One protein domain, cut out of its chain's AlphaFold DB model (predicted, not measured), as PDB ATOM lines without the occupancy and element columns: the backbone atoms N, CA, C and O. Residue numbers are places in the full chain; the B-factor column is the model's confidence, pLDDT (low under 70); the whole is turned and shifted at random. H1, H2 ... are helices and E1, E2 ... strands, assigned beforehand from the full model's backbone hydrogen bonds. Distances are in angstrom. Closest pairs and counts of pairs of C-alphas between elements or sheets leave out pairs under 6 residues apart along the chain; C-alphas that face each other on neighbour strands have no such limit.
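Overview. This is residues 68 to 216 of the 254 residues of an uncharacterized protein of Idiomarina sp (UniProt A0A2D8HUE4). Two long helices, H1 and H4, run side by side in opposite ways and make the middle of a long rod. A helical hairpin, H2 and H3, lengthens it at one end, where residues 111 to 116 stick out; at the other end a small sheet, E1 E2 E3, has H4 and the shorter H5 over one face, H5 making a corner with H4. The printed part has 149 residues, with five named helices and then three named strands along it, H1 H2 H3 H4 H5 E1 E2 E3; the sheet runs E1 - E2 - E3, all antiparallel, and the class is mostly helix. The whole is extended, with a radius of gyration of the C-alphas of 23.6 A, and the C-alphas span 78 by 26 by 24 A.

Arrangement. Start at H1, residues 68 to 92, and look beside it for H4, residues 134 to 161. They touch, with 42 pairs of C-alphas within 8 A, at a shallow tilt of 17 degrees, opposite ways; their closest C-alphas, of Ala 78 and Ala 154, are 4.6 A apart. Past the tight link at Ser 93 comes H2, residues 94 to 111, which meets H1 only through their link. H2 and H3, residues 116 to 127, form a helical hairpin: residues 102 to 110 of H2 alone touch H3, closest at the C-alphas of Ala 109 and Glu 117, 4.7 A apart, with a shallow tilt of 20 degrees, opposite ways. H2 is close to H4 but not clearly touching it, closest at the C-alphas of Ala 95 and Glu 136, 6.7 A apart; H3 and H4 are apart. Next find H5, residues 164 to 177, about perpendicular to H4 at 82 degrees. These two only just touch, and only at the corner, with 3 pairs of C-alphas within 8 A; the closest are those of Val 160 and Leu 166, 5.7 A apart. The strands E1, residues 186 to 190, E2, residues 195 to 199, and E3, residues 207 to 210, make a meander, each strand the antiparallel neighbour of the one before. Look for N 188 and O 197, 3.0 A apart, between E1 and E2, and for N 209 and O 196, 2.8 A apart, between E2 and E3; both pairs are within hydrogen-bond range. H4 and H5 lie on the same face of this sheet, which gives two layers, helices on one face of a sheet. H4 runs across the strands, at 69 degrees to E1 on the local plane, with a height over the sheet of 9.5 A. H5 runs along the strands, at 9 degrees to E3 on the local plane, with a height of 6.3 A. In H1, H2, H3, H4 and H5 every O i to N i+4 pair is within hydrogen-bond range.

Along the chain. Find C-alpha 68 at (-37.955, 41.904, 17.894); from there H1 runs 36.0 A to C-alpha 92. H2 covers 26.2 A and H3 16.7 A. At C-alpha 134, (-51.273, 0.207, 28.755), H4 begins, and it runs 40.6 A to C-alpha 161; H5 then covers 20.0 A. E1 measures 13.2 A, E2 12.8 A and E3 10.0 A, ending at C-alpha 210, (-28.773, 28.559, 14.456).

Size, cuts and confidence. The two C-alphas farthest apart, of Asp 114 and Asn 178, are 78.6 A apart. The printed part has no cut, and no link is long. The mean pLDDT of the printed part is 94.3, and no printed residue is under 70.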
ATOM      1  N   ASP A  68     -37.893  41.856  16.427       91.88
ATOM      2  CA  ASP A  68     -37.955  41.904  17.894       91.88
ATOM      3  C   ASP A  68     -39.374  41.631  18.418       91.88
ATOM      4  O   ASP A  68     -39.616  40.648  19.120       91.88
ATOM      5  N   GLN A  69     -40.351  42.430  17.977       92.44
ATOM      6  CA  GLN A  69     -41.752  42.231  18.354       92.44
ATOM      7  C   GLN A  69     -42.265  40.850  17.923       92.44
ATOM      8  O   GLN A  69     -42.958  40.188  18.693       92.44
ATOM      9  N   TYR A  70     -41.910  40.397  16.716       96.75
ATOM     10  CA  TYR A  70     -42.334  39.092  16.217       96.75
ATOM     11  C   TYR A  70     -41.851  37.947  17.113       96.75
ATOM     12  O   TYR A  70     -42.658  37.119  17.535       96.75
ATOM     13  N   PHE A  71     -40.556  37.898  17.438       98.00
ATOM     14  CA  PHE A  71     -40.004  36.819  18.255       98.00
ATOM     15  C   PHE A  71     -40.448  36.905  19.716       98.00
ATOM     16  O   PHE A  71     -40.675  35.857  20.320       98.00
ATOM     17  N   GLN A  72     -40.680  38.104  20.264       96.62
ATOM     18  CA  GLN A  72     -41.331  38.252  21.571       96.62
ATOM     19  C   GLN A  72     -42.746  37.656  21.575       96.62
ATOM     20  O   GLN A  72     -43.106  36.917  22.493       96.62
ATOM     21  N   ASP A  73     -43.548  37.928  20.544       97.00
ATOM     22  CA  ASP A  73     -44.908  37.392  20.442       97.00
ATOM     23  C   ASP A  73     -44.909  35.865  20.269       97.00
ATOM     24  O   ASP A  73     -45.673  35.171  20.947       97.00
ATOM     25  N   GLN A  74     -44.014  35.322  19.434       97.75
ATOM     26  CA  GLN A  74     -43.856  33.872  19.277       97.75
ATOM     27  C   GLN A  74     -43.377  33.200  20.571       97.75
ATOM     28  O   GLN A  74     -43.906  32.157  20.949       97.75
ATOM     29  N   ALA A  75     -42.432  33.808  21.295       97.62
ATOM     30  CA  ALA A  75     -41.953  33.287  22.573       97.62
ATOM     31  C   ALA A  75     -43.068  33.247  23.629       97.62
ATOM     32  O   ALA A  75     -43.193  32.264  24.364       97.62
ATOM     33  N   ASN A  76     -43.916  34.280  23.679       97.00
ATOM     34  CA  ASN A  76     -45.070  34.328  24.577       97.00
ATOM     35  C   ASN A  76     -46.098  33.241  24.241       97.00
ATOM     36  O   ASN A  76     -46.576  32.554  25.146       97.00
ATOM     37  N   GLN A  77     -46.412  33.056  22.955       97.50
ATOM     38  CA  GLN A  77     -47.328  32.007  22.509       97.50
ATOM     39  C   GLN A  77     -46.776  30.613  22.831       97.50
ATOM     40  O   GLN A  77     -47.453  29.827  23.489       97.50
ATOM     41  N   ALA A  78     -45.524  30.332  22.466       97.88
ATOM     42  CA  ALA A  78     -44.893  29.043  22.738       97.88
ATOM     43  C   ALA A  78     -44.771  28.751  24.248       97.88
ATOM     44  O   ALA A  78     -44.921  27.608  24.674       97.88
ATOM     45  N   SER A  79     -44.568  29.773  25.087       96.62
ATOM     46  CA  SER A  79     -44.575  29.617  26.552       96.62
ATOM     47  C   SER A  79     -45.965  29.270  27.104       96.62
ATOM     48  O   SER A  79     -46.080  28.514  28.075       96.62
ATOM     49  N   ALA A  80     -47.031  29.799  26.496       97.50
ATOM     50  CA  ALA A  80     -48.396  29.411  26.837       97.50
ATOM     51  C   ALA A  80     -48.673  27.956  26.428       97.50
ATOM     52  O   ALA A  80     -49.255  27.209  27.213       97.50
ATOM     53  N   ASP A  81     -48.188  27.537  25.258       97.44
ATOM     54  CA  ASP A  81     -48.321  26.159  24.775       97.44
ATOM     55  C   ASP A  81     -47.536  25.169  25.658       97.44
ATOM     56  O   ASP A  81     -48.052  24.109  26.004       97.44
ATOM     57  N   LEU A  82     -46.333  25.541  26.116       98.31
ATOM     58  CA  LEU A  82     -45.587  24.784  27.128       98.31
ATOM     59  C   LEU A  82     -46.378  24.650  28.433       98.31
ATOM     60  O   LEU A  82     -46.442  23.565  29.007       98.31
ATOM     61  N   SER A  83     -46.992  25.736  28.900       96.69
ATOM     62  CA  SER A  83     -47.793  25.699  30.128       96.69
ATOM     63  C   SER A  83     -48.971  24.727  29.991       96.69
ATOM     64  O   SER A  83     -49.204  23.921  30.887       96.69
ATOM     65  N   ALA A  84     -49.651  24.739  28.840       97.69
ATOM     66  CA  ALA A  84     -50.723  23.793  28.541       97.69
ATOM     67  C   ALA A  84     -50.222  22.337  28.485       97.69
ATOM     68  O   ALA A  84     -50.843  21.455  29.071       97.69
ATOM     69  N   ALA A  85     -49.071  22.085  27.853       97.88
ATOM     70  CA  ALA A  85     -48.475  20.749  27.803       97.88
ATOM     71  C   ALA A  85     -48.103  20.221  29.203       97.88
ATOM     72  O   ALA A  85     -48.285  19.037  29.487       97.88
ATOM     73  N   ILE A  86     -47.615  21.091  30.096       97.56
ATOM     74  CA  ILE A  86     -47.330  20.733  31.495       97.56
ATOM     75  C   ILE A  86     -48.624  20.374  32.238       97.56
ATOM     76  O   ILE A  86     -48.646  19.376  32.960       97.56
ATOM     77  N   ASP A  87     -49.702  21.138  32.054       96.25
ATOM     78  CA  ASP A  87     -51.004  20.837  32.664       96.25
ATOM     79  C   ASP A  87     -51.563  19.485  32.185       96.25
ATOM     80  O   ASP A  87     -52.116  18.717  32.983       96.25
ATOM     81  N   ASP A  88     -51.397  19.165  30.902       96.50
ATOM     82  CA  ASP A  88     -51.787  17.873  30.333       96.50
ATOM     83  C   ASP A  88     -50.923  16.730  30.887       96.50
ATOM     84  O   ASP A  88     -51.447  15.673  31.248       96.50
ATOM     85  N   PHE A  89     -49.616  16.950  31.060       97.50
ATOM     86  CA  PHE A  89     -48.724  15.997  31.724       97.50
ATOM     87  C   PHE A  89     -49.125  15.732  33.179       97.50
ATOM     88  O   PHE A  89     -49.153  14.576  33.609       97.50
ATOM     89  N   VAL A  90     -49.481  16.769  33.942       95.06
ATOM     90  CA  VAL A  90     -49.955  16.609  35.326       95.06
ATOM     91  C   VAL A  90     -51.230  15.763  35.370       95.06
ATOM     92  O   VAL A  90     -51.358  14.896  36.234       95.06
ATOM     93  N   GLN A  91     -52.152  15.959  34.423       94.25
ATOM     94  CA  GLN A  91     -53.369  15.148  34.320       94.25
ATOM     95  C   GLN A  91     -53.064  13.691  33.949       94.25
ATOM     96  O   GLN A  91     -53.563  12.779  34.609       94.25
ATOM     97  N   ALA A  92     -52.217  13.462  32.943       93.88
ATOM     98  CA  ALA A  92     -51.803  12.122  32.523       93.88
ATOM     99  C   ALA A  92     -51.010  11.377  33.613       93.88
ATOM    100  O   ALA A  92     -51.025  10.150  33.677       93.88
ATOM    101  N   SER A  93     -50.366  12.112  34.523       94.62
ATOM    102  CA  SER A  93     -49.614  11.550  35.648       94.62
ATOM    103  C   SER A  93     -50.491  10.998  36.773       94.62
ATOM    104  O   SER A  93     -49.951  10.370  37.677       94.62
ATOM    105  N   ALA A  94     -51.817  11.187  36.752       91.44
ATOM    106  CA  ALA A  94     -52.692  10.791  37.859       91.44
ATOM    107  C   ALA A  94     -52.538   9.310  38.262       91.44
ATOM    108  O   ALA A  94     -52.342   9.018  39.440       91.44
ATOM    109  N   ALA A  95     -52.545   8.390  37.291       90.12
ATOM    110  CA  ALA A  95     -52.387   6.957  37.555       90.12
ATOM    111  C   ALA A  95     -50.981   6.614  38.085       90.12
ATOM    112  O   ALA A  95     -50.819   5.821  39.013       90.12
ATOM    113  N   VAL A  96     -49.943   7.273  37.557       92.44
ATOM    114  CA  VAL A  96     -48.558   7.107  38.026       92.44
ATOM    115  C   VAL A  96     -48.393   7.640  39.454       92.44
ATOM    116  O   VAL A  96     -47.742   6.995  40.272       92.44
ATOM    117  N   ILE A  97     -49.038   8.760  39.797       91.44
ATOM    118  CA  ILE A  97     -49.064   9.313  41.159       91.44
ATOM    119  C   ILE A  97     -49.694   8.311  42.136       91.44
ATOM    120  O   ILE A  97     -49.163   8.118  43.229       91.44
ATOM    121  N   THR A  98     -50.771   7.620  41.747       91.00
ATOM    122  CA  THR A  98     -51.362   6.548  42.565       91.00
ATOM    123  C   THR A  98     -50.365   5.414  42.822       91.00
ATOM    124  O   THR A  98     -50.262   4.935  43.951       91.00
ATOM    125  N   VAL A  99     -49.572   5.013  41.824       91.62
ATOM    126  CA  VAL A  99     -48.518   3.998  42.013       91.62
ATOM    127  C   VAL A  99     -47.414   4.477  42.958       91.62
ATOM    128  O   VAL A  99     -46.955   3.697  43.798       91.62
ATOM    129  N   VAL A 100     -47.008   5.744  42.863       90.81
ATOM    130  CA  VAL A 100     -46.048   6.353  43.799       90.81
ATOM    131  C   VAL A 100     -46.598   6.335  45.226       90.81
ATOM    132  O   VAL A 100     -45.899   5.921  46.149       90.81
ATOM    133  N   GLU A 101     -47.872   6.682  45.423       90.44
ATOM    134  CA  GLU A 101     -48.503   6.636  46.746       90.44
ATOM    135  C   GLU A 101     -48.571   5.206  47.312       90.44
ATOM    136  O   GLU A 101     -48.303   4.989  48.496       90.44
ATOM    137  N   VAL A 102     -48.866   4.204  46.475       93.06
ATOM    138  CA  VAL A 102     -48.792   2.788  46.872       93.06
ATOM    139  C   VAL A 102     -47.374   2.411  47.298       93.06
ATOM    140  O   VAL A 102     -47.210   1.677  48.275       93.06
ATOM    141  N   ASN A 103     -46.352   2.904  46.593       91.50
ATOM    142  CA  ASN A 103     -44.961   2.648  46.947       91.50
ATOM    143  C   ASN A 103     -44.609   3.236  48.318       91.50
ATOM    144  O   ASN A 103     -44.090   2.502  49.159       91.50
ATOM    145  N   GLU A 104     -44.948   4.502  48.565       90.19
ATOM    146  CA  GLU A 104     -44.674   5.177  49.840       90.19
ATOM    147  C   GLU A 104     -45.336   4.437  51.010       90.19
ATOM    148  O   GLU A 104     -44.673   4.002  51.954       90.19
ATOM    149  N   ARG A 105     -46.634   4.139  50.884       90.69
ATOM    150  CA  ARG A 105     -47.388   3.372  51.889       90.69
ATOM    151  C   ARG A 105     -46.819   1.965  52.103       90.69
ATOM    152  O   ARG A 105     -46.857   1.438  53.215       90.69
ATOM    153  N   ALA A 106     -46.283   1.329  51.060       92.25
ATOM    154  CA  ALA A 106     -45.617   0.033  51.181       92.25
ATOM    155  C   ALA A 106     -44.288   0.124  51.944       92.25
ATOM    156  O   ALA A 106     -43.978  -0.786  52.721       92.25
ATOM    157  N   GLN A 107     -43.523   1.204  51.770       91.25
ATOM    158  CA  GLN A 107     -42.305   1.452  52.544       91.25
ATOM    159  C   GLN A 107     -42.628   1.687  54.026       91.25
ATOM    160  O   GLN A 107     -42.019   1.050  54.891       91.25
ATOM    161  N   GLU A 108     -43.634   2.516  54.323       89.88
ATOM    162  CA  GLU A 108     -44.132   2.739  55.688       89.88
ATOM    163  C   GLU A 108     -44.586   1.425  56.339       89.88
ATOM    164  O   GLU A 108     -44.169   1.089  57.453       89.88
ATOM    165  N   ALA A 109     -45.367   0.619  55.613       92.50
ATOM    166  CA  ALA A 109     -45.836  -0.678  56.085       92.50
ATOM    167  C   ALA A 109     -44.701  -1.675  56.351       92.50
ATOM    168  O   ALA A 109     -44.781  -2.450  57.305       92.50
ATOM    169  N   ALA A 110     -43.639  -1.660  55.543       93.25
ATOM    170  CA  ALA A 110     -42.467  -2.507  55.746       93.25
ATOM    171  C   ALA A 110     -41.623  -2.081  56.962       93.25
ATOM    172  O   ALA A 110     -40.976  -2.927  57.587       93.25
ATOM    173  N   ALA A 111     -41.624  -0.788  57.302       92.75
ATOM    174  CA  ALA A 111     -40.910  -0.238  58.454       92.75
ATOM    175  C   ALA A 111     -41.704  -0.332  59.774       92.75
ATOM    176  O   ALA A 111     -41.120  -0.224  60.857       92.75
ATOM    177  N   ALA A 112     -43.022  -0.533  59.702       92.69
ATOM    178  CA  ALA A 112     -43.905  -0.550  60.860       92.69
ATOM    179  C   ALA A 112     -43.671  -1.768  61.787       92.69
ATOM    180  O   ALA A 112     -43.407  -2.883  61.332       92.69
ATOM    181  N   PRO A 113     -43.812  -1.604  63.119       90.69
ATOM    182  CA  PRO A 113     -43.605  -2.686  64.086       90.69
ATOM    183  C   PRO A 113     -44.772  -3.687  64.161       90.69
ATOM    184  O   PRO A 113     -44.656  -4.720  64.825       90.69
ATOM    185  N   ASP A 114     -45.910  -3.372  63.546       93.50
ATOM    186  CA  ASP A 114     -47.120  -4.186  63.555       93.50
ATOM    187  C   ASP A 114     -47.911  -4.033  62.245       93.50
ATOM    188  O   ASP A 114     -47.559  -3.246  61.373       93.50
ATOM    189  N   ALA A 115     -48.982  -4.816  62.098       93.62
ATOM    190  CA  ALA A 115     -49.712  -4.947  60.840       93.62
ATOM    191  C   ALA A 115     -50.654  -3.775  60.502       93.62
ATOM    192  O   ALA A 115     -51.349  -3.860  59.493       93.62
ATOM    193  N   ARG A 116     -50.742  -2.716  61.323       93.06
ATOM    194  CA  ARG A 116     -51.713  -1.627  61.098       93.06
ATOM    195  C   ARG A 116     -51.509  -0.932  59.755       93.06
ATOM    196  O   ARG A 116     -52.467  -0.825  58.998       93.06
ATOM    197  N   GLU A 117     -50.274  -0.570  59.425       92.31
ATOM    198  CA  GLU A 117     -49.961   0.077  58.145       92.31
ATOM    199  C   GLU A 117     -50.152  -0.874  56.955       92.31
ATOM    200  O   GLU A 117     -50.630  -0.479  55.897       92.31
ATOM    201  N   SER A 118     -49.889  -2.173  57.136       93.00
ATOM    202  CA  SER A 118     -50.181  -3.178  56.103       93.00
ATOM    203  C   SER A 118     -51.682  -3.357  55.845       93.00
ATOM    204  O   SER A 118     -52.069  -3.726  54.738       93.00
ATOM    205  N   ILE A 119     -52.529  -3.150  56.862       94.50
ATOM    206  CA  ILE A 119     -53.991  -3.147  56.710       94.50
ATOM    207  C   ILE A 119     -54.430  -1.857  56.009       94.50
ATOM    208  O   ILE A 119     -55.205  -1.937  55.064       94.50
ATOM    209  N   ALA A 120     -53.890  -0.700  56.403       93.06
ATOM    210  CA  ALA A 120     -54.193   0.583  55.767       93.06
ATOM    211  C   ALA A 120     -53.825   0.597  54.271       93.06
ATOM    212  O   ALA A 120     -54.609   1.065  53.450       93.06
ATOM    213  N   LEU A 121     -52.676   0.021  53.898       94.38
ATOM    214  CA  LEU A 121     -52.292  -0.154  52.496       94.38
ATOM    215  C   LEU A 121     -53.277  -1.052  51.732       94.38
ATOM    216  O   LEU A 121     -53.674  -0.707  50.624       94.38
ATOM    217  N   GLN A 122     -53.698  -2.183  52.313       92.25
ATOM    218  CA  GLN A 122     -54.709  -3.050  51.686       92.25
ATOM    219  C   GLN A 122     -56.033  -2.309  51.484       92.25
ATOM    220  O   GLN A 122     -56.596  -2.357  50.398       92.25
ATOM    221  N   GLU A 123     -56.496  -1.571  52.495       94.06
ATOM    222  CA  GLU A 123     -57.715  -0.764  52.392       94.06
ATOM    223  C   GLU A 123     -57.599   0.323  51.314       94.06
ATOM    224  O   GLU A 123     -58.567   0.560  50.593       94.06
ATOM    225  N   TYR A 124     -56.429   0.955  51.172       93.38
ATOM    226  CA  TYR A 124     -56.164   1.915  50.101       93.38
ATOM    227  C   TYR A 124     -56.227   1.249  48.719       93.38
ATOM    228  O   TYR A 124     -56.898   1.766  47.828       93.38
ATOM    229  N   MET A 125     -55.578   0.093  48.546       93.75
ATOM    230  CA  MET A 125     -55.590  -0.661  47.285       93.75
ATOM    231  C   MET A 125     -56.979  -1.206  46.925       93.75
ATOM    232  O   MET A 125     -57.290  -1.336  45.749       93.75
ATOM    233  N   ASP A 126     -57.824  -1.510  47.912       94.12
ATOM    234  CA  ASP A 126     -59.206  -1.949  47.678       94.12
ATOM    235  C   ASP A 126     -60.137  -0.786  47.273       94.12
ATOM    236  O   ASP A 126     -61.191  -1.011  46.671       94.12
ATOM    237  N   GLN A 127     -59.786   0.456  47.632       93.25
ATOM    238  CA  GLN A 127     -60.590   1.661  47.378       93.25
ATOM    239  C   GLN A 127     -60.184   2.420  46.110       93.25
ATOM    240  O   GLN A 127     -60.988   3.203  45.603       93.25
ATOM    241  N   ASN A 128     -58.966   2.202  45.613       89.88
ATOM    242  CA  ASN A 128     -58.396   2.904  44.467       89.88
ATOM    243  C   ASN A 128     -58.013   1.912  43.367       89.88
ATOM    244  O   ASN A 128     -57.638   0.777  43.657       89.88
ATOM    245  N   ASP A 129     -58.072   2.344  42.108       88.44
ATOM    246  CA  ASP A 129     -57.486   1.559  41.023       88.44
ATOM    247  C   ASP A 129     -55.969   1.766  41.030       88.44
ATOM    248  O   ASP A 129     -55.471   2.845  40.725       88.44
ATOM    249  N   VAL A 130     -55.247   0.754  41.503       90.69
ATOM    250  CA  VAL A 130     -53.793   0.807  41.729       90.69
ATOM    251  C   VAL A 130     -53.000   0.048  40.667       90.69
ATOM    252  O   VAL A 130     -51.777  -0.072  40.771       90.69
ATOM    253  N   LEU A 131     -53.687  -0.533  39.682       91.62
ATOM    254  CA  LEU A 131     -53.055  -1.219  38.566       91.62
ATOM    255  C   LEU A 131     -52.917  -0.243  37.403       91.62
ATOM    256  O   LEU A 131     -53.890   0.391  37.030       91.62
ATOM    257  N   LEU A 132     -51.720  -0.176  36.819       93.31
ATOM    258  CA  LEU A 132     -51.498   0.571  35.585       93.31
ATOM    259  C   LEU A 132     -51.933  -0.254  34.382       93.31
ATOM    260  O   LEU A 132     -51.524  -1.416  34.248       93.31
ATOM    261  N   ASP A 133     -52.698   0.370  33.494       94.62
ATOM    262  CA  ASP A 133     -52.980  -0.173  32.172       94.62
ATOM    263  C   ASP A 133     -52.086   0.426  31.068       94.62
ATOM    264  O   ASP A 133     -51.358   1.403  31.269       94.62
ATOM    265  N   ASP A 134     -52.107  -0.204  29.890       95.19
ATOM    266  CA  ASP A 134     -51.273   0.207  28.755       95.19
ATOM    267  C   ASP A 134     -51.624   1.627  28.259       95.19
ATOM    268  O   ASP A 134     -50.729   2.371  27.870       95.19
ATOM    269  N   ASN A 135     -52.900   2.041  28.308       94.50
ATOM    270  CA  ASN A 135     -53.310   3.372  27.844       94.50
ATOM    271  C   ASN A 135     -52.833   4.471  28.798       94.50
ATOM    272  O   ASN A 135     -52.492   5.562  28.349       94.50
ATOM    273  N   GLU A 136     -52.828   4.207  30.105       95.00
ATOM    274  CA  GLU A 136     -52.316   5.140  31.111       95.00
ATOM    275  C   GLU A 136     -50.804   5.331  30.966       95.00
ATOM    276  O   GLU A 136     -50.311   6.459  31.016       95.00
ATOM    277  N   VAL A 137     -50.070   4.239  30.729       96.56
ATOM    278  CA  VAL A 137     -48.623   4.286  30.476       96.56
ATOM    279  C   VAL A 137     -48.316   5.034  29.180       96.56
ATOM    280  O   VAL A 137     -47.435   5.897  29.169       96.56
ATOM    281  N   ASP A 138     -49.035   4.735  28.098       97.12
ATOM    282  CA  ASP A 138     -48.857   5.414  26.814       97.12
ATOM    283  C   ASP A 138     -49.186   6.908  26.935       97.12
ATOM    284  O   ASP A 138     -48.367   7.743  26.552       97.12
ATOM    285  N   GLY A 139     -50.311   7.262  27.564       95.56
ATOM    286  CA  GLY A 139     -50.713   8.654  27.772       95.56
ATOM    287  C   GLY A 139     -49.708   9.459  28.602       95.56
ATOM    288  O   GLY A 139     -49.384  10.592  28.248       95.56
ATOM    289  N   TYR A 140     -49.157   8.870  29.667       97.50
ATOM    290  CA  TYR A 140     -48.088   9.492  30.454       97.50
ATOM    291  C   TYR A 140     -46.823   9.744  29.615       97.50
ATOM    292  O   TYR A 140     -46.265  10.843  29.635       97.50
ATOM    293  N   ASN A 141     -46.378   8.742  28.849       97.31
ATOM    294  CA  ASN A 141     -45.166   8.839  28.033       97.31
ATOM    295  C   ASN A 141     -45.319   9.824  26.863       97.31
ATOM    296  O   ASN A 141     -44.374  10.549  26.544       97.31
ATOM    297  N   GLU A 142     -46.487   9.858  26.223       97.69
ATOM    298  CA  GLU A 142     -46.803  10.826  25.171       97.69
ATOM    299  C   GLU A 142     -46.830  12.253  25.727       97.69
ATOM    300  O   GLU A 142     -46.255  13.155  25.118       97.69
ATOM    301  N   ALA A 143     -47.414  12.459  26.912       97.50
ATOM    302  CA  ALA A 143     -47.435  13.771  27.551       97.50
ATOM    303  C   ALA A 143     -46.027  14.255  27.946       97.50
ATOM    304  O   ALA A 143     -45.716  15.431  27.760       97.50
ATOM    305  N   LEU A 144     -45.142  13.363  28.413       97.00
ATOM    306  CA  LEU A 144     -43.730  13.697  28.649       97.00
ATOM    307  C   LEU A 144     -43.035  14.201  27.378       97.00
ATOM    308  O   LEU A 144     -42.364  15.232  27.408       97.00
ATOM    309  N   GLN A 145     -43.213  13.496  26.259       97.88
ATOM    310  CA  GLN A 145     -42.633  13.901  24.974       97.88
ATOM    311  C   GLN A 145     -43.235  15.219  24.473       97.88
ATOM    312  O   GLN A 145     -42.521  16.059  23.927       97.88
ATOM    313  N   ALA A 146     -44.536  15.437  24.683       97.38
ATOM    314  CA  ALA A 146     -45.191  16.692  24.331       97.38
ATOM    315  C   ALA A 146     -44.611  17.879  25.118       97.38
ATOM    316  O   ALA A 146     -44.336  18.923  24.523       97.38
ATOM    317  N   VAL A 147     -44.362  17.711  26.424       98.25
ATOM    318  CA  VAL A 147     -43.685  18.725  27.251       98.25
ATOM    319  C   VAL A 147     -42.280  19.006  26.728       98.25
ATOM    320  O   VAL A 147     -41.913  20.172  26.615       98.25
ATOM    321  N   GLU A 148     -41.507  17.978  26.370       97.25
ATOM    322  CA  GLU A 148     -40.163  18.157  25.807       97.25
ATOM    323  C   GLU A 148     -40.192  19.016  24.533       97.25
ATOM    324  O   GLU A 148     -39.485  20.024  24.449       97.25
ATOM    325  N   VAL A 149     -41.048  18.668  23.569       97.62
ATOM    326  CA  VAL A 149     -41.173  19.395  22.295       97.62
ATOM    327  C   VAL A 149     -41.634  20.839  22.517       97.62
ATOM    328  O   VAL A 149     -41.078  21.773  21.927       97.62
ATOM    329  N   ALA A 150     -42.629  21.046  23.383       97.50
ATOM    330  CA  ALA A 150     -43.127  22.379  23.701       97.50
ATOM    331  C   ALA A 150     -42.059  23.225  24.415       97.50
ATOM    332  O   ALA A 150     -41.877  24.397  24.083       97.50
ATOM    333  N   ALA A 151     -41.300  22.625  25.339       97.62
ATOM    334  CA  ALA A 151     -40.243  23.305  26.081       97.62
ATOM    335  C   ALA A 151     -39.096  23.729  25.166       97.62
ATOM    336  O   ALA A 151     -38.646  24.870  25.235       97.62
ATOM    337  N   GLN A 152     -38.665  22.838  24.271       97.88
ATOM    338  CA  GLN A 152     -37.646  23.134  23.266       97.88
ATOM    339  C   GLN A 152     -38.085  24.274  22.340       97.88
ATOM    340  O   GLN A 152     -37.313  25.199  22.091       97.88
ATOM    341  N   THR A 153     -39.340  24.255  21.886       98.12
ATOM    342  CA  THR A 153     -39.894  25.307  21.023       98.12
ATOM    343  C   THR A 153     -39.953  26.654  21.748       98.12
ATOM    344  O   THR A 153     -39.473  27.660  21.224       98.12
ATOM    345  N   ALA A 154     -40.479  26.685  22.976       97.69
ATOM    346  CA  ALA A 154     -40.542  27.897  23.788       97.69
ATOM    347  C   ALA A 154     -39.147  28.469  24.075       97.69
ATOM    348  O   ALA A 154     -38.925  29.670  23.915       97.69
ATOM    349  N   ALA A 155     -38.191  27.606  24.433       97.75
ATOM    350  CA  ALA A 155     -36.807  27.997  24.667       97.75
ATOM    351  C   ALA A 155     -36.145  28.557  23.401       97.75
ATOM    352  O   ALA A 155     -35.442  29.558  23.492       97.75
ATOM    353  N   ALA A 156     -36.398  27.972  22.226       98.44
ATOM    354  CA  ALA A 156     -35.839  28.445  20.961       98.44
ATOM    355  C   ALA A 156     -36.309  29.863  20.602       98.44
ATOM    356  O   ALA A 156     -35.487  30.732  20.310       98.44
ATOM    357  N   TYR A 157     -37.617  30.130  20.674       98.38
ATOM    358  CA  TYR A 157     -38.141  31.478  20.433       98.38
ATOM    359  C   TYR A 157     -37.654  32.479  21.484       98.38
ATOM    360  O   TYR A 157     -37.286  33.600  21.139       98.38
ATOM    361  N   MET A 158     -37.601  32.070  22.755       98.19
ATOM    362  CA  MET A 158     -37.098  32.908  23.845       98.19
ATOM    363  C   MET A 158     -35.597  33.204  23.712       98.19
ATOM    364  O   MET A 158     -35.158  34.295  24.069       98.19
ATOM    365  N   ALA A 159     -34.803  32.263  23.195       98.00
ATOM    366  CA  ALA A 159     -33.386  32.467  22.918       98.00
ATOM    367  C   ALA A 159     -33.190  33.562  21.865       98.00
ATOM    368  O   ALA A 159     -32.452  34.509  22.113       98.00
ATOM    369  N   VAL A 160     -33.919  33.486  20.745       98.12
ATOM    370  CA  VAL A 160     -33.873  34.520  19.699       98.12
ATOM    371  C   VAL A 160     -34.376  35.863  20.224       98.12
ATOM    372  O   VAL A 160     -33.718  36.874  20.024       98.12
ATOM    373  N   ALA A 161     -35.511  35.888  20.928       96.12
ATOM    374  CA  ALA A 161     -36.098  37.128  21.439       96.12
ATOM    375  C   ALA A 161     -35.196  37.870  22.444       96.12
ATOM    376  O   ALA A 161     -35.319  39.081  22.594       96.12
ATOM    377  N   ASN A 162     -34.303  37.159  23.140       95.75
ATOM    378  CA  ASN A 162     -33.391  37.744  24.125       95.75
ATOM    379  C   ASN A 162     -31.986  38.033  23.579       95.75
ATOM    380  O   ASN A 162     -31.149  38.543  24.327       95.75
ATOM    381  N   ASP A 163     -31.707  37.698  22.319       96.75
ATOM    382  CA  ASP A 163     -30.380  37.830  21.729       96.75
ATOM    383  C   ASP A 163     -30.364  38.903  20.633       96.75
ATOM    384  O   ASP A 163     -30.897  38.726  19.536       96.75
ATOM    385  N   GLU A 164     -29.738  40.042  20.940       94.12
ATOM    386  CA  GLU A 164     -29.658  41.185  20.024       94.12
ATOM    387  C   GLU A 164     -28.941  40.842  18.706       94.12
ATOM    388  O   GLU A 164     -29.297  41.404  17.667       94.12
ATOM    389  N   ASP A 165     -27.973  39.916  18.718       95.62
ATOM    390  CA  ASP A 165     -27.233  39.521  17.517       95.62
ATOM    391  C   ASP A 165     -28.110  38.643  16.610       95.62
ATOM    392  O   ASP A 165     -28.160  38.872  15.398       95.62
ATOM    393  N   LEU A 166     -28.876  37.703  17.179       97.12
ATOM    394  CA  LEU A 166     -29.842  36.900  16.413       97.12
ATOM    395  C   LEU A 166     -30.994  37.749  15.863       97.12
ATOM    396  O   LEU A 166     -31.424  37.547  14.725       97.12
ATOM    397  N   LEU A 167     -31.479  38.729  16.630       95.25
ATOM    398  CA  LEU A 167     -32.482  39.686  16.152       95.25
ATOM    399  C   LEU A 167     -31.942  40.549  15.005       95.25
ATOM    400  O   LEU A 167     -32.665  40.823  14.042       95.25
ATOM    401  N   ALA A 168     -30.680  40.975  15.082       92.88
ATOM    402  CA  ALA A 168     -30.025  41.698  13.999       92.88
ATOM    403  C   ALA A 168     -29.868  40.818  12.751       92.88
ATOM    404  O   ALA A 168     -30.220  41.262  11.660       92.88
ATOM    405  N   GLU A 169     -29.432  39.564  12.903       95.25
ATOM    406  CA  GLU A 169     -29.329  38.594  11.804       95.25
ATOM    407  C   GLU A 169     -30.682  38.368  11.118       95.25
ATOM    408  O   GLU A 169     -30.786  38.420   9.888       95.25
ATOM    409  N   ALA A 170     -31.738  38.176  11.909       96.25
ATOM    410  CA  ALA A 170     -33.093  37.993  11.410       96.25
ATOM    411  C   ALA A 170     -33.582  39.217  10.622       96.25
ATOM    412  O   ALA A 170     -34.128  39.074   9.522       96.25
ATOM    413  N   ASN A 171     -33.354  40.422  11.154       93.12
ATOM    414  CA  ASN A 171     -33.676  41.662  10.461       93.12
ATOM    415  C   ASN A 171     -32.878  41.791   9.158       93.12
ATOM    416  O   ASN A 171     -33.479  42.028   8.113       93.12
ATOM    417  N   ASP A 172     -31.557  41.595   9.179       92.25
ATOM    418  CA  ASP A 172     -30.682  41.693   8.002       92.25
ATOM    419  C   ASP A 172     -31.101  40.726   6.886       92.25
ATOM    420  O   ASP A 172     -31.140  41.093   5.706       92.25
ATOM    421  N   ALA A 173     -31.474  39.499   7.245       92.75
ATOM    422  CA  ALA A 173     -31.988  38.523   6.294       92.75
ATOM    423  C   ALA A 173     -33.349  38.950   5.712       92.75
ATOM    424  O   ALA A 173     -33.551  38.883   4.495       92.75
ATOM    425  N   ALA A 174     -34.257  39.467   6.542       92.00
ATOM    426  CA  ALA A 174     -35.530  40.015   6.083       92.00
ATOM    427  C   ALA A 174     -35.337  41.244   5.164       92.00
ATOM    428  O   ALA A 174     -35.985  41.332   4.118       92.00
ATOM    429  N   TYR A 175     -34.369  42.126   5.454       89.81
ATOM    430  CA  TYR A 175     -33.919  43.211   4.564       89.81
ATOM    431  C   TYR A 175     -33.446  42.713   3.210       89.81
ATOM    432  O   TYR A 175     -33.836  43.279   2.186       89.81
ATOM    433  N   ALA A 176     -32.632  41.661   3.177       89.81
ATOM    434  CA  ALA A 176     -32.149  41.101   1.922       89.81
ATOM    435  C   ALA A 176     -33.292  40.554   1.047       89.81
ATOM    436  O   ALA A 176     -33.207  40.614  -0.182       89.81
ATOM    437  N   MET A 177     -34.363  40.063   1.675       89.94
ATOM    438  CA  MET A 177     -35.552  39.530   1.004       89.94
ATOM    439  C   MET A 177     -36.652  40.574   0.761       89.94
ATOM    440  O   MET A 177     -37.578  40.310  -0.005       89.94
ATOM    441  N   ASN A 178     -36.536  41.769   1.351       89.62
ATOM    442  CA  ASN A 178     -37.528  42.846   1.286       89.62
ATOM    443  C   ASN A 178     -38.926  42.393   1.778       89.62
ATOM    444  O   ASN A 178     -39.931  42.645   1.110       89.62
ATOM    445  N   VAL A 179     -38.964  41.715   2.934       90.62
ATOM    446  CA  VAL A 179     -40.170  41.184   3.613       90.62
ATOM    447  C   VAL A 179     -40.236  41.591   5.085       90.62
ATOM    448  O   VAL A 179     -39.199  41.733   5.723       90.62
ATOM    449  N   THR A 180     -41.426  41.764   5.660       92.06
ATOM    450  CA  THR A 180     -41.551  42.034   7.108       92.06
ATOM    451  C   THR A 180     -41.932  40.772   7.875       92.06
ATOM    452  O   THR A 180     -42.558  39.863   7.327       92.06
ATOM    453  N   PHE A 181     -41.605  40.708   9.166       94.06
ATOM    454  CA  PHE A 181     -42.039  39.592  10.012       94.06
ATOM    455  C   PHE A 181     -43.554  39.592  10.278       94.06
ATOM    456  O   PHE A 181     -44.119  38.545  10.578       94.06
ATOM    457  N   GLU A 182     -44.243  40.724  10.088       89.00
ATOM    458  CA  GLU A 182     -45.717  40.778  10.095       89.00
ATOM    459  C   GLU A 182     -46.330  39.940   8.956       89.00
ATOM    460  O   GLU A 182     -47.430  39.409   9.087       89.00
ATOM    461  N   GLU A 183     -45.607  39.791   7.845       90.31
ATOM    462  CA  GLU A 183     -46.024  39.024   6.668       90.31
ATOM    463  C   GLU A 183     -45.531  37.568   6.698       90.31
ATOM    464  O   GLU A 183     -45.756  36.825   5.736       90.31
ATOM    465  N   ALA A 184     -44.845  37.152   7.770       93.75
ATOM    466  CA  ALA A 184     -44.344  35.791   7.909       93.75
ATOM    467  C   ALA A 184     -45.503  34.786   7.865       93.75
ATOM    468  O   ALA A 184     -46.521  34.935   8.540       93.75
ATOM    469  N   ALA A 185     -45.342  33.744   7.056       93.94
ATOM    470  CA  ALA A 185     -46.374  32.741   6.838       93.94
ATOM    471  C   ALA A 185     -46.399  31.695   7.951       93.94
ATOM    472  O   ALA A 185     -47.464  31.282   8.406       93.94
ATOM    473  N   GLN A 186     -45.212  31.255   8.356       93.94
ATOM    474  CA  GLN A 186     -45.008  30.285   9.419       93.94
ATOM    475  C   GLN A 186     -43.600  30.433   9.993       93.94
ATOM    476  O   GLN A 186     -42.683  30.907   9.316       93.94
ATOM    477  N   SER A 187     -43.430  29.968  11.223       96.81
ATOM    478  CA  SER A 187     -42.122  29.677  11.792       96.81
ATOM    479  C   SER A 187     -42.175  28.375  12.578       96.81
ATOM    480  O   SER A 187     -43.248  27.956  13.018       96.81
ATOM    481  N   PHE A 188     -41.036  27.701  12.691       97.06
ATOM    482  CA  PHE A 188     -40.917  26.450  13.431       97.06
ATOM    483  C   PHE A 188     -39.476  26.211  13.877       97.06
ATOM    484  O   PHE A 188     -38.525  26.659  13.231       97.06
ATOM    485  N   PHE A 189     -39.322  25.473  14.975       98.38
ATOM    486  CA  PHE A 189     -38.032  25.027  15.488       98.38
ATOM    487  C   PHE A 189     -37.808  23.547  15.172       98.38
ATOM    488  O   PHE A 189     -38.675  22.714  15.434       98.38
ATOM    489  N   ASP A 190     -36.637  23.220  14.630       97.25
ATOM    490  CA  ASP A 190     -36.164  21.845  14.469       97.25
ATOM    491  C   ASP A 190     -35.053  21.568  15.489       97.25
ATOM    492  O   ASP A 190     -33.921  22.043  15.357       97.25
ATOM    493  N   ALA A 191     -35.379  20.777  16.513       93.94
ATOM    494  CA  ALA A 191     -34.442  20.404  17.568       93.94
ATOM    495  C   ALA A 191     -33.306  19.493  17.074       93.94
ATOM    496  O   ALA A 191     -32.220  19.514  17.646       93.94
ATOM    497  N   ALA A 192     -33.514  18.715  16.003       94.25
ATOM    498  CA  ALA A 192     -32.490  17.816  15.476       94.25
ATOM    499  C   ALA A 192     -31.365  18.582  14.768       94.25
ATOM    500  O   ALA A 192     -30.213  18.140  14.777       94.25
ATOM    501  N   THR A 193     -31.690  19.721  14.153       95.75
ATOM    502  CA  THR A 193     -30.706  20.609  13.516       95.75
ATOM    503  C   THR A 193     -30.350  21.826  14.369       95.75
ATOM    504  O   THR A 193     -29.419  22.554  14.017       95.75
ATOM    505  N   GLY A 194     -31.086  22.067  15.457       96.75
ATOM    506  CA  GLY A 194     -30.944  23.246  16.305       96.75
ATOM    507  C   GLY A 194     -31.233  24.537  15.542       96.75
ATOM    508  O   GLY A 194     -30.503  25.511  15.698       96.75
ATOM    509  N   THR A 195     -32.223  24.531  14.646       97.94
ATOM    510  CA  THR A 195     -32.502  25.661  13.743       97.94
ATOM    511  C   THR A 195     -33.924  26.171  13.917       97.94
ATOM    512  O   THR A 195     -34.877  25.399  13.819       97.94
ATOM    513  N   LEU A 196     -34.072  27.482  14.119       98.31
ATOM    514  CA  LEU A 196     -35.359  28.164  14.031       98.31
ATOM    515  C   LEU A 196     -35.524  28.756  12.630       98.31
ATOM    516  O   LEU A 196     -34.688  29.542  12.185       98.31
ATOM    517  N   THR A 197     -36.602  28.379  11.947       97.94
ATOM    518  CA  THR A 197     -36.879  28.799  10.569       97.94
ATOM    519  C   THR A 197     -38.101  29.705  10.516       97.94
ATOM    520  O   THR A 197     -39.099  29.425  11.179       97.94
ATOM    521  N   VAL A 198     -38.038  30.770   9.713       97.81
ATOM    522  CA  VAL A 198     -39.182  31.632   9.377       97.81
ATOM    523  C   VAL A 198     -39.326  31.716   7.859       97.81
ATOM    524  O   VAL A 198     -38.365  32.055   7.164       97.81
ATOM    525  N   ASP A 199     -40.533  31.431   7.369       94.94
ATOM    526  CA  ASP A 199     -40.862  31.358   5.944       94.94
ATOM    527  C   ASP A 199     -41.894  32.416   5.531       94.94
ATOM    528  O   ASP A 199     -42.792  32.786   6.293       94.94
ATOM    529  N   TRP A 200     -41.839  32.809   4.256       94.38
ATOM    530  CA  TRP A 200     -42.828  33.663   3.592       94.38
ATOM    531  C   TRP A 200     -43.378  32.946   2.353       94.38
ATOM    532  O   TRP A 200     -42.612  32.373   1.582       94.38
ATOM    533  N   LEU A 201     -44.700  32.994   2.128       84.94
ATOM    534  CA  LEU A 201     -45.373  32.238   1.050       84.94
ATOM    535  C   LEU A 201     -44.825  32.529  -0.356       84.94
ATOM    536  O   LEU A 201     -44.833  31.645  -1.209       84.94
ATOM    537  N   ASP A 202     -44.372  33.761  -0.589       81.81
ATOM    538  CA  ASP A 202     -43.915  34.238  -1.897       81.81
ATOM    539  C   ASP A 202     -42.380  34.273  -2.028       81.81
ATOM    540  O   ASP A 202     -41.861  34.821  -3.004       81.81
ATOM    541  N   GLN A 203     -41.641  33.703  -1.068       80.56
ATOM    542  CA  GLN A 203     -40.175  33.667  -1.080       80.56
ATOM    543  C   GLN A 203     -39.646  32.240  -1.245       80.56
ATOM    544  O   GLN A 203     -40.157  31.292  -0.658       80.56
ATOM    545  N   GLU A 204     -38.582  32.083  -2.037       81.38
ATOM    546  CA  GLU A 204     -37.835  30.814  -2.138       81.38
ATOM    547  C   GLU A 204     -36.821  30.638  -0.994       81.38
ATOM    548  O   GLU A 204     -36.269  29.552  -0.813       81.38
ATOM    549  N   LEU A 205     -36.542  31.715  -0.256       85.88
ATOM    550  CA  LEU A 205     -35.576  31.772   0.835       85.88
ATOM    551  C   LEU A 205     -36.295  31.976   2.172       85.88
ATOM    552  O   LEU A 205     -37.373  32.564   2.226       85.88
ATOM    553  N   ALA A 206     -35.651  31.509   3.238       92.88
ATOM    554  CA  ALA A 206     -36.139  31.558   4.607       92.88
ATOM    555  C   ALA A 206     -35.073  32.153   5.530       92.88
ATOM    556  O   ALA A 206     -33.869  32.029   5.269       92.88
ATOM    557  N   VAL A 207     -35.508  32.747   6.639       95.94
ATOM    558  CA  VAL A 207     -34.604  33.090   7.743       95.94
ATOM    559  C   VAL A 207     -34.329  31.812   8.523       95.94
ATOM    560  O   VAL A 207     -35.270  31.144   8.935       95.94
ATOM    561  N   ASN A 208     -33.055  31.470   8.714       96.81
ATOM    562  CA  ASN A 208     -32.626  30.291   9.466       96.81
ATOM    563  C   ASN A 208     -31.668  30.740  10.567       96.81
ATOM    564  O   ASN A 208     -30.555  31.157  10.261       96.81
ATOM    565  N   LEU A 209     -32.092  30.641  11.824       97.75
ATOM    566  CA  LEU A 209     -31.306  31.036  12.992       97.75
ATOM    567  C   LEU A 209     -30.768  29.785  13.685       97.75
ATOM    568  O   LEU A 209     -31.530  28.872  14.011       97.75
ATOM    569  N   ILE A 210     -29.454  29.728  13.889       97.50
ATOM    570  CA  ILE A 210     -28.773  28.559  14.456       97.50
ATOM    571  C   ILE A 210     -28.643  28.716  15.972       97.50
ATOM    572  O   ILE A 210     -28.015  29.653  16.449       97.50
ATOM    573  N   LEU A 211     -29.186  27.757  16.720       97.44
ATOM    574  CA  LEU A 211     -29.322  27.809  18.180       97.44
ATOM    575  C   LEU A 211     -28.520  26.721  18.911       97.44
ATOM    576  O   LEU A 211     -28.766  26.449  20.083       97.44
ATOM    577  N   ASN A 212     -27.546  26.096  18.245       92.88
ATOM    578  CA  ASN A 212     -26.753  25.002  18.827       92.88
ATOM    579  C   ASN A 212     -26.039  25.390  20.135       92.88
ATOM    580  O   ASN A 212     -25.862  24.539  21.004       92.88
ATOM    581  N   ASP A 213     -25.677  26.664  20.297       93.75
ATOM    582  CA  ASP A 213     -24.991  27.169  21.493       93.75
ATOM    583  C   ASP A 213     -25.930  27.373  22.703       93.75
ATOM    584  O   ASP A 213     -25.451  27.583  23.816       93.75
ATOM    585  N   TYR A 214     -27.253  27.275  22.515       94.94
ATOM    586  CA  TYR A 214     -28.258  27.447  23.577       94.94
ATOM    587  C   TYR A 214     -28.712  26.121  24.195       94.94
ATOM    588  O   TYR A 214     -29.464  26.119  25.171       94.94
ATOM    589  N   PHE A 215     -28.267  24.981  23.658       93.75
ATOM    590  CA  PHE A 215     -28.567  23.681  24.248       93.75
ATOM    591  C   PHE A 215     -27.831  23.516  25.579       93.75
ATOM    592  O   PHE A 215     -26.613  23.678  25.673       93.75
ATOM    593  N   MET A 216     -28.582  23.145  26.613       93.56
ATOM    594  CA  MET A 216     -28.033  22.787  27.917       93.56
ATOM    595  C   MET A 216     -27.765  21.286  28.001       93.56
ATOM    596  O   MET A 216     -28.370  20.492  27.283       93.56
TER     597      MET A 216